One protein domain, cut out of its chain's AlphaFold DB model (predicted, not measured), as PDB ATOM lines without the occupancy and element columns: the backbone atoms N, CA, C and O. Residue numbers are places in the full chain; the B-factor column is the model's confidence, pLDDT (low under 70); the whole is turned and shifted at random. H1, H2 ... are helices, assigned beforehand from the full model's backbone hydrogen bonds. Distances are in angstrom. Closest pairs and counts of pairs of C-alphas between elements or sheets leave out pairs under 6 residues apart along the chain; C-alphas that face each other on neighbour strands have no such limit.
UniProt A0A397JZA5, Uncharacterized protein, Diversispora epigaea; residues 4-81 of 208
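This is residues 4 to 81 of the 208 residues of an uncharacterized protein of Diversispora epigaea (UniProt A0A397JZA5). One very long helix, H1, stretches out as an arm, with a small loose head at its last residues, made of a wide loop, short H2 and H3, which folds back past the end of H1. Residues 4 to 34 of H1 stick out free. The printed part has 78 residues with three named helices, H1, H2, H3, and no named strand: all helix, extended, radius of gyration of the C-alphas 21.3 A, spans 67 by 34 by 22 A.

H1, residues 4 to 40, touches H3, residues 64 to 79, with residues 39 to 40 alone, meeting residues 69 to 73; the closest C-alphas, Ile 39 and Ala 69, are 6.3 A apart. They run opposite ways at a steep tilt of 46 degrees. H3 has a kink of 31 degrees near residue 73. H2, residues 54 to 62, is close to H3 but not clearly touching; the closest C-alphas, Trp 60 and Val 66, are 6.7 A apart. H1 and H2 are apart. Every O i to N i+4 pair is within hydrogen-bond range in H1 and H2, and 9 of 12 in H3.

H1 runs 53.6 A from C-alpha 4 at (140.263, 187.875, 236.805), H2 12.3 A, and H3 22.2 A to C-alpha 79 at (171.139, 194.602, 195.125).

The C-alphas farthest apart, His 5 and Ala 55, are 66.9 A apart. The printed part has no cut. The link from H1 to H2 is long, 13 residues; that from H2 to H3 is tight. Confidence is under 70 at residues 5, 42 to 43 and 76 to 81.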
ATOM      1  N   ARG A   4     139.030 187.288 236.259       70.25
ATOM      2  CA  ARG A   4     140.263 187.875 236.805       70.25
ATOM      3  C   ARG A   4     141.530 187.164 236.336       70.25
ATOM      4  O   ARG A   4     142.568 187.810 236.180       70.25
ATOM      5  N   HIS A   5     141.474 185.853 236.122       67.75
ATOM      6  CA  HIS A   5     142.645 185.069 235.722       67.75
ATOM      7  C   HIS A   5     142.985 185.300 234.247       67.75
ATOM      8  O   HIS A   5     144.152 185.517 233.910       67.75
ATOM      9  N   HIS A   6     141.965 185.404 233.391       70.75
ATOM     10  CA  HIS A   6     142.135 185.765 231.982       70.75
ATOM     11  C   HIS A   6     142.736 187.168 231.813       70.75
ATOM     12  O   HIS A   6     143.641 187.353 230.999       70.75
ATOM     13  N   SER A   7     142.330 188.140 232.641       82.56
ATOM     14  CA  SER A   7     142.903 189.496 232.614       82.56
ATOM     15  C   SER A   7     144.398 189.520 232.967       82.56
ATOM     16  O   SER A   7     145.187 190.193 232.300       82.56
ATOM     17  N   LYS A   8     144.823 188.758 233.987       89.25
ATOM     18  CA  LYS A   8     146.242 188.669 234.383       89.25
ATOM     19  C   LYS A   8     147.094 188.010 233.300       89.25
ATOM     20  O   LYS A   8     148.163 188.525 232.962       89.25
ATOM     21  N   LEU A   9     146.610 186.903 232.737       88.44
ATOM     22  CA  LEU A   9     147.302 186.185 231.668       88.44
ATOM     23  C   LEU A   9     147.456 187.068 230.421       88.44
ATOM     24  O   LEU A   9     148.558 187.202 229.890       88.44
ATOM     25  N   PHE A  10     146.386 187.764 230.027       91.69
ATOM     26  CA  PHE A  10     146.404 188.700 228.907       91.69
ATOM     27  C   PHE A  10     147.400 189.852 229.112       91.69
ATOM     28  O   PHE A  10     148.208 190.134 228.226       91.69
ATOM     29  N   LYS A  11     147.418 190.483 230.297       94.44
ATOM     30  CA  LYS A  11     148.381 191.554 230.623       94.44
ATOM     31  C   LYS A  11     149.830 191.080 230.499       94.44
ATOM     32  O   LYS A  11     150.657 191.792 229.932       94.44
ATOM     33  N   ARG A  12     150.131 189.868 230.978       95.69
ATOM     34  CA  ARG A  12     151.474 189.274 230.901       95.69
ATOM     35  C   ARG A  12     151.903 188.997 229.460       95.69
ATOM     36  O   ARG A  12     153.047 189.272 229.107       95.69
ATOM     37  N   ILE A  13     150.995 188.494 228.622       95.25
ATOM     38  CA  ILE A  13     151.260 188.275 227.192       95.25
ATOM     39  C   ILE A  13     151.506 189.614 226.484       95.25
ATOM     40  O   ILE A  13     152.508 189.764 225.784       95.25
ATOM     41  N   LYS A  14     150.647 190.614 226.724       95.75
ATOM     42  CA  LYS A  14     150.776 191.955 226.137       95.75
ATOM     43  C   LYS A  14     152.104 192.621 226.507       95.75
ATOM     44  O   LYS A  14     152.750 193.195 225.634       95.75
ATOM     45  N   ALA A  15     152.525 192.527 227.769       96.94
ATOM     46  CA  ALA A  15     153.788 193.100 228.234       96.94
ATOM     47  C   ALA A  15     154.998 192.491 227.507       96.94
ATOM     48  O   ALA A  15     155.808 193.232 226.954       96.94
ATOM     49  N   LYS A  16     155.065 191.154 227.410       97.12
ATOM     50  CA  LYS A  16     156.152 190.454 226.703       97.12
ATOM     51  C   LYS A  16     156.212 190.804 225.215       97.12
ATOM     52  O   LYS A  16     157.296 190.958 224.658       97.12
ATOM     53  N   LEU A  17     155.058 190.927 224.559       97.19
ATOM     54  CA  LEU A  17     155.005 191.324 223.152       97.19
ATOM     55  C   LEU A  17     155.487 192.768 222.962       97.19
ATOM     56  O   LEU A  17     156.271 193.043 222.056       97.19
ATOM     57  N   LEU A  18     155.052 193.681 223.832       97.38
ATOM     58  CA  LEU A  18     155.445 195.088 223.777       97.38
ATOM     59  C   LEU A  18     156.950 195.274 224.003       97.38
ATOM     60  O   LEU A  18     157.573 196.100 223.341       97.38
ATOM     61  N   GLU A  19     157.528 194.512 224.927       97.06
ATOM     62  CA  GLU A  19     158.964 194.503 225.192       97.06
ATOM     63  C   GLU A  19     159.759 194.047 223.963       97.06
ATOM     64  O   GLU A  19     160.647 194.769 223.507       97.06
ATOM     65  N   LYS A  20     159.364 192.926 223.342       96.44
ATOM     66  CA  LYS A  20     159.968 192.452 222.087       96.44
ATOM     67  C   LYS A  20     159.875 193.490 220.970       96.44
ATOM     68  O   LYS A  20     160.877 193.787 220.327       96.44
ATOM     69  N   LEU A  21     158.696 194.083 220.770       95.94
ATOM     70  CA  LEU A  21     158.494 195.135 219.767       95.94
ATOM     71  C   LEU A  21     159.393 196.347 220.027       95.94
ATOM     72  O   LEU A  21     159.947 196.916 219.089       95.94
ATOM     73  N   ARG A  22     159.569 196.738 221.291       95.62
ATOM     74  CA  ARG A  22     160.456 197.844 221.666       95.62
ATOM     75  C   ARG A  22     161.916 197.518 221.371       95.62
ATOM     76  O   ARG A  22     162.597 198.357 220.789       95.62
ATOM     77  N   GLY A  23     162.362 196.304 221.695       94.94
ATOM     78  CA  GLY A  23     163.706 195.825 221.366       94.94
ATOM     79  C   GLY A  23     163.963 195.817 219.858       94.94
ATOM     80  O   GLY A  23     164.951 196.380 219.393       94.94
ATOM     81  N   MET A  24     163.023 195.278 219.075       95.88
ATOM     82  CA  MET A  24     163.108 195.274 217.610       95.88
ATOM     83  C   MET A  24     163.159 196.694 217.035       95.88
ATOM     84  O   MET A  24     164.004 196.983 216.190       95.88
ATOM     85  N   ARG A  25     162.305 197.605 217.522       93.44
ATOM     86  CA  ARG A  25     162.327 199.019 217.112       93.44
ATOM     87  C   ARG A  25     163.653 199.693 217.451       93.44
ATOM     88  O   ARG A  25     164.168 200.435 216.618       93.44
ATOM     89  N   GLY A  26     164.208 199.425 218.634       93.00
ATOM     90  CA  GLY A  26     165.527 199.912 219.038       93.00
ATOM     91  C   GLY A  26     166.617 199.442 218.076       93.00
ATOM     92  O   GLY A  26     167.335 200.266 217.522       93.00
ATOM     93  N   GLY A  27     166.660 198.138 217.786       92.50
ATOM     94  CA  GLY A  27     167.619 197.552 216.847       92.50
ATOM     95  C   GLY A  27     167.514 198.126 215.431       92.50
ATOM     96  O   GLY A  27     168.534 198.456 214.830       92.50
ATOM     97  N   ILE A  28     166.296 198.315 214.913       93.38
ATOM     98  CA  ILE A  28     166.077 198.969 213.611       93.38
ATOM     99  C   ILE A  28     166.571 200.417 213.652       93.38
ATOM    100  O   ILE A  28     167.299 200.833 212.758       93.38
ATOM    101  N   THR A  29     166.225 201.168 214.698       91.75
ATOM    102  CA  THR A  29     166.631 202.576 214.834       91.75
ATOM    103  C   THR A  29     168.150 202.710 214.877       91.75
ATOM    104  O   THR A  29     168.699 203.559 214.180       91.75
ATOM    105  N   SER A  30     168.841 201.857 215.636       91.81
ATOM    106  CA  SER A  30     170.305 201.857 215.697       91.81
ATOM    107  C   SER A  30     170.932 201.510 214.350       91.81
ATOM    108  O   SER A  30     171.840 202.207 213.916       91.81
ATOM    109  N   ARG A  31     170.415 200.496 213.645       89.31
ATOM    110  CA  ARG A  31     170.903 200.130 212.303       89.31
ATOM    111  C   ARG A  31     170.689 201.242 211.281       89.31
ATOM    112  O   ARG A  31     171.579 201.500 210.485       89.31
ATOM    113  N   VAL A  32     169.535 201.907 211.314       89.12
ATOM    114  CA  VAL A  32     169.249 203.054 210.439       89.12
ATOM    115  C   VAL A  32     170.200 204.207 210.746       89.12
ATOM    116  O   VAL A  32     170.783 204.755 209.821       89.12
ATOM    117  N   LYS A  33     170.409 204.540 212.027       87.94
ATOM    118  CA  LYS A  33     171.371 205.577 212.424       87.94
ATOM    119  C   LYS A  33     172.779 205.250 211.936       87.94
ATOM    120  O   LYS A  33     173.386 206.098 211.303       87.94
ATOM    121  N   LEU A  34     173.263 204.032 212.182       86.31
ATOM    122  CA  LEU A  34     174.591 203.601 211.743       86.31
ATOM    123  C   LEU A  34     174.736 203.657 210.221       86.31
ATOM    124  O   LEU A  34     175.722 204.189 209.748       86.31
ATOM    125  N   ALA A  35     173.740 203.191 209.462       85.94
ATOM    126  CA  ALA A  35     173.779 203.261 208.002       85.94
ATOM    127  C   ALA A  35     173.790 204.707 207.485       85.94
ATOM    128  O   ALA A  35     174.470 205.006 206.513       85.94
ATOM    129  N   ILE A  36     173.046 205.613 208.129       85.25
ATOM    130  CA  ILE A  36     173.090 207.044 207.806       85.25
ATOM    131  C   ILE A  36     174.491 207.594 208.100       85.25
ATOM    132  O   ILE A  36     175.070 208.231 207.231       85.25
ATOM    133  N   PHE A  37     175.062 207.319 209.276       82.50
ATOM    134  CA  PHE A  37     176.431 207.738 209.589       82.50
ATOM    135  C   PHE A  37     177.438 207.174 208.583       82.50
ATOM    136  O   PHE A  37     178.156 207.950 207.986       82.50
ATOM    137  N   GLU A  38     177.402 205.881 208.271       84.94
ATOM    138  CA  GLU A  38     178.290 205.241 207.288       84.94
ATOM    139  C   GLU A  38     178.199 205.879 205.886       84.94
ATOM    140  O   GLU A  38     179.205 206.037 205.201       84.94
ATOM    141  N   ILE A  39     176.998 206.277 205.449       81.81
ATOM    142  CA  ILE A  39     176.790 206.896 204.130       81.81
ATOM    143  C   ILE A  39     177.241 208.363 204.113       81.81
ATOM    144  O   ILE A  39     177.766 208.817 203.093       81.81
ATOM    145  N   PHE A  40     177.014 209.102 205.203       80.75
ATOM    146  CA  PHE A  40     177.190 210.556 205.254       80.75
ATOM    147  C   PHE A  40     178.399 211.033 206.079       80.75
ATOM    148  O   PHE A  40     178.681 212.226 206.060       80.75
ATOM    149  N   GLU A  41     179.131 210.160 206.780       70.62
ATOM    150  CA  GLU A  41     180.317 210.545 207.569       70.62
ATOM    151  C   GLU A  41     181.406 211.147 206.684       70.62
ATOM    152  O   GLU A  41     182.009 212.154 207.046       70.62
ATOM    153  N   GLU A  42     181.627 210.564 205.504       65.75
ATOM    154  CA  GLU A  42     182.622 211.052 204.542       65.75
ATOM    155  C   GLU A  42     182.141 212.306 203.799       65.75
ATOM    156  O   GLU A  42     182.933 213.174 203.435       65.75
ATOM    157  N   SER A  43     180.833 212.420 203.562       68.31
ATOM    158  CA  SER A  43     180.233 213.534 202.835       68.31
ATOM    159  C   SER A  43     179.552 214.490 203.811       68.31
ATOM    160  O   SER A  43     178.354 214.370 204.071       68.31
ATOM    161  N   GLN A  44     180.298 215.479 204.306       71.12
ATOM    162  CA  GLN A  44     179.720 216.674 204.933       71.12
ATOM    163  C   GLN A  44     178.840 217.397 203.897       71.12
ATOM    164  O   GLN A  44     179.318 218.225 203.116       71.12
ATOM    165  N   LEU A  45     177.563 217.013 203.826       79.94
ATOM    166  CA  LEU A  45     176.580 217.647 202.958       79.94
ATOM    167  C   LEU A  45     176.223 219.027 203.505       79.94
ATOM    168  O   LEU A  45     176.168 219.240 204.718       79.94
ATOM    169  N   SER A  46     175.950 219.959 202.595       78.75
ATOM    170  CA  SER A  46     175.493 221.297 202.956       78.75
ATOM    171  C   SER A  46     174.215 221.223 203.793       78.75
ATOM    172  O   SER A  46     173.321 220.413 203.534       78.75
ATOM    173  N   ARG A  47     174.127 222.080 204.813       80.69
ATOM    174  CA  ARG A  47     172.938 222.194 205.658       80.69
ATOM    175  C   ARG A  47     171.764 222.688 204.814       80.69
ATOM    176  O   ARG A  47     171.869 223.721 204.171       80.69
ATOM    177  N   ILE A  48     170.647 221.969 204.871       83.50
ATOM    178  CA  ILE A  48     169.398 222.381 204.225       83.50
ATOM    179  C   ILE A  48     168.732 223.454 205.089       83.50
ATOM    180  O   ILE A  48     168.577 223.267 206.302       83.50
ATOM    181  N   ASP A  49     168.314 224.553 204.466       84.62
ATOM    182  CA  ASP A  49     167.509 225.594 205.093       84.62
ATOM    183  C   ASP A  49     166.196 225.832 204.308       84.62
ATOM    184  O   ASP A  49     166.018 225.348 203.192       84.62
ATOM    185  N   PHE A  50     165.225 226.503 204.936       86.25
ATOM    186  CA  PHE A  50     163.901 226.777 204.347       86.25
ATOM    187  C   PHE A  50     163.832 228.099 203.565       86.25
ATOM    188  O   PHE A  50     162.771 228.470 203.072       86.25
ATOM    189  N   GLN A  51     164.915 228.860 203.547       91.62
ATOM    190  CA  GLN A  51     165.068 230.154 202.885       91.62
ATOM    191  C   GLN A  51     165.947 230.056 201.625       91.62
ATOM    192  O   GLN A  51     166.118 231.058 200.933       91.62
ATOM    193  N   SER A  52     166.480 228.871 201.316       90.62
ATOM    194  CA  SER A  52     167.367 228.644 200.184       90.62
ATOM    195  C   SER A  52     166.660 228.957 198.879       90.62
ATOM    196  O   SER A  52     165.503 228.590 198.647       90.62
ATOM    197  N   SER A  53     167.388 229.620 197.990       92.31
ATOM    198  CA  SER A  53     166.871 229.940 196.664       92.31
ATOM    199  C   SER A  53     166.785 228.688 195.782       92.31
ATOM    200  O   SER A  53     167.497 227.702 195.979       92.31
ATOM    201  N   LEU A  54     165.959 228.735 194.732       91.25
ATOM    202  CA  LEU A  54     165.874 227.642 193.758       91.25
ATOM    203  C   LEU A  54     167.232 227.345 193.092       91.25
ATOM    204  O   LEU A  54     167.569 226.185 192.857       91.25
ATOM    205  N   ALA A  55     168.019 228.388 192.809       92.44
ATOM    206  CA  ALA A  55     169.348 228.253 192.216       92.44
ATOM    207  C   ALA A  55     170.311 227.501 193.145       92.44
ATOM    208  O   ALA A  55     171.043 226.614 192.705       92.44
ATOM    209  N   GLU A  56     170.256 227.799 194.440       91.88
ATOM    210  CA  GLU A  56     171.060 227.140 195.463       91.88
ATOM    211  C   GLU A  56     170.700 225.654 195.598       91.88
ATOM    212  O   GLU A  56     171.589 224.799 195.549       91.88
ATOM    213  N   ILE A  57     169.402 225.332 195.620       90.25
ATOM    214  CA  ILE A  57     168.904 223.948 195.628       90.25
ATOM    215  C   ILE A  57     169.381 223.184 194.385       90.25
ATOM    216  O   ILE A  57     169.810 222.029 194.481       90.25
ATOM    217  N   ASN A  58     169.325 223.808 193.207       91.94
ATOM    218  CA  ASN A  58     169.806 223.192 191.970       91.94
ATOM    219  C   ASN A  58     171.327 222.992 191.978       91.94
ATOM    220  O   ASN A  58     171.806 221.983 191.448       91.94
ATOM    221  N   SER A  59     172.080 223.883 192.630       92.25
ATOM    222  CA  SER A  59     173.517 223.690 192.843       92.25
ATOM    223  C   SER A  59     173.788 222.441 193.689       92.25
ATOM    224  O   SER A  59     174.609 221.612 193.302       92.25
ATOM    225  N   TRP A  60     173.020 222.218 194.765       91.12
ATOM    226  CA  TRP A  60     173.163 221.030 195.612       91.12
ATOM    227  C   TRP A  60     172.792 219.748 194.874       91.12
ATOM    228  O   TRP A  60     173.482 218.744 194.997       91.12
ATOM    229  N   LYS A  61     171.726 219.769 194.064       89.38
ATOM    230  CA  LYS A  61     171.355 218.620 193.219       89.38
ATOM    231  C   LYS A  61     172.431 218.286 192.188       89.38
ATOM    232  O   LYS A  61     172.564 217.130 191.789       89.38
ATOM    233  N   SER A  62     173.169 219.296 191.738       91.62
ATOM    234  CA  SER A  62     174.234 219.141 190.751       91.62
ATOM    235  C   SER A  62     175.563 218.712 191.378       91.62
ATOM    236  O   SER A  62     176.347 218.065 190.679       91.62
ATOM    237  N   ASP A  63     175.780 219.005 192.667       91.44
ATOM    238  CA  ASP A  63     176.959 218.618 193.448       91.44
ATOM    239  C   ASP A  63     177.176 217.099 193.403       91.44
ATOM    240  O   ASP A  63     176.297 216.288 193.720       91.44
ATOM    241  N   GLN A  64     178.389 216.710 193.014       90.00
ATOM    242  CA  GLN A  64     178.782 215.317 192.884       90.00
ATOM    243  C   GLN A  64     178.681 214.568 194.217       90.00
ATOM    244  O   GLN A  64     178.233 213.426 194.245       90.00
ATOM    245  N   ARG A  65     178.990 215.225 195.340       88.69
ATOM    246  CA  ARG A  65     178.932 214.611 196.677       88.69
ATOM    247  C   ARG A  65     177.505 214.221 197.055       88.69
ATOM    248  O   ARG A  65     177.283 213.157 197.626       88.69
ATOM    249  N   VAL A  66     176.533 215.064 196.700       87.75
ATOM    250  CA  VAL A  66     175.103 214.807 196.932       87.75
ATOM    251  C   VAL A  66     174.633 213.647 196.061       87.75
ATOM    252  O   VAL A  66     173.974 212.730 196.557       87.75
ATOM    253  N   LYS A  67     175.014 213.642 194.779       88.56
ATOM    254  CA  LYS A  67     174.708 212.536 193.862       88.56
ATOM    255  C   LYS A  67     175.309 211.218 194.350       88.56
ATOM    256  O   LYS A  67     174.645 210.189 194.276       88.56
ATOM    257  N   ASP A  68     176.543 211.234 194.837       87.69
ATOM    258  CA  ASP A  68     177.252 210.043 195.312       87.69
ATOM    259  C   ASP A  68     176.618 209.493 196.591       87.69
ATOM    260  O   ASP A  68     176.355 208.294 196.677       87.69
ATOM    261  N   ALA A  69     176.287 210.359 197.551       85.75
ATOM    262  CA  ALA A  69     175.588 209.965 198.772       85.75
ATOM    263  C   ALA A  69     174.184 209.401 198.477       85.75
ATOM    264  O   ALA A  69     173.778 208.394 199.063       85.75
ATOM    265  N   TYR A  70     173.461 209.997 197.523       85.69
ATOM    266  CA  TYR A  70     172.170 209.483 197.062       85.69
ATOM    267  C   TYR A  70     172.309 208.077 196.462       85.69
ATOM    268  O   TYR A  70     171.589 207.162 196.866       85.69
ATOM    269  N   ARG A  71     173.282 207.873 195.565       86.00
ATOM    270  CA  ARG A  71     173.583 206.553 194.987       86.00
ATOM    271  C   ARG A  71     173.939 205.530 196.069       86.00
ATOM    272  O   ARG A  71     173.278 204.501 196.166       86.00
ATOM    273  N   LYS A  72     174.847 205.856 196.998       86.00
ATOM    274  CA  LYS A  72     175.192 204.993 198.150       86.00
ATOM    275  C   LYS A  72     173.957 204.568 198.974       86.00
ATOM    276  O   LYS A  72     173.869 203.412 199.396       86.00
ATOM    277  N   LEU A  73     172.985 205.464 199.176       83.06
ATOM    278  CA  LEU A  73     171.767 205.187 199.951       83.06
ATOM    279  C   LEU A  73     170.775 204.259 199.229       83.06
ATOM    280  O   LEU A  73     170.174 203.385 199.867       83.06
ATOM    281  N   PHE A  74     170.588 204.441 197.920       81.31
ATOM    282  CA  PHE A  74     169.552 203.740 197.153       81.31
ATOM    283  C   PHE A  74     170.071 202.551 196.329       81.31
ATOM    284  O   PHE A  74     169.317 201.602 196.110       81.31
ATOM    285  N   ASP A  75     171.357 202.488 195.988       80.12
ATOM    286  CA  ASP A  75     171.936 201.357 195.247       80.12
ATOM    287  C   ASP A  75     171.998 200.084 196.104       80.12
ATOM    288  O   ASP A  75     171.752 198.974 195.619       80.12
ATOM    289  N   ARG A  76     172.190 200.222 197.426       62.78
ATOM    290  CA  ARG A  76     172.125 199.087 198.367       62.78
ATOM    291  C   ARG A  76     170.742 198.422 198.389       62.78
ATOM    292  O   ARG A  76     170.632 197.226 198.665       62.78
ATOM    293  N   LYS A  77     169.678 199.176 198.081       58.97
ATOM    294  CA  LYS A  77     168.296 198.669 198.009       58.97
ATOM    295  C   LYS A  77     168.028 197.864 196.736       58.97
ATOM    296  O   LYS A  77     167.138 197.016 196.757       58.97
ATOM    297  N   LEU A  78     168.779 198.098 195.659       54.06
ATOM    298  CA  LEU A  78     168.593 197.404 194.381       54.06
ATOM    299  C   LEU A  78     169.308 196.046 194.339       54.06
ATOM    300  O   LEU A  78     168.799 195.108 193.730       54.06
ATOM    301  N   GLN A  79     170.416 195.882 195.069       54.38
ATOM    302  CA  GLN A  79     171.139 194.602 195.125       54.38
ATOM    303  C   GLN A  79     170.388 193.501 195.896       54.38
ATOM    304  O   GLN A  79     170.510 192.329 195.562       54.38
ATOM    305  N   GLN A  80     169.530 193.846 196.867       55.97
ATOM    306  CA  GLN A  80     168.662 192.857 197.538       55.97
ATOM    307  C   GLN A  80     167.493 192.368 196.664       55.97
ATOM    308  O   GLN A  80     166.772 191.454 197.062       55.97
ATOM    309  N   LYS A  81     167.285 192.975 195.489       55.72
ATOM    310  CA  LYS A  81     166.242 192.601 194.530       55.72
ATOM    311  C   LYS A  81     166.765 191.841 193.313       55.72
ATOM    312  O   LYS A  81     165.983 191.623 192.396       55.72
TER     313      LYS A  81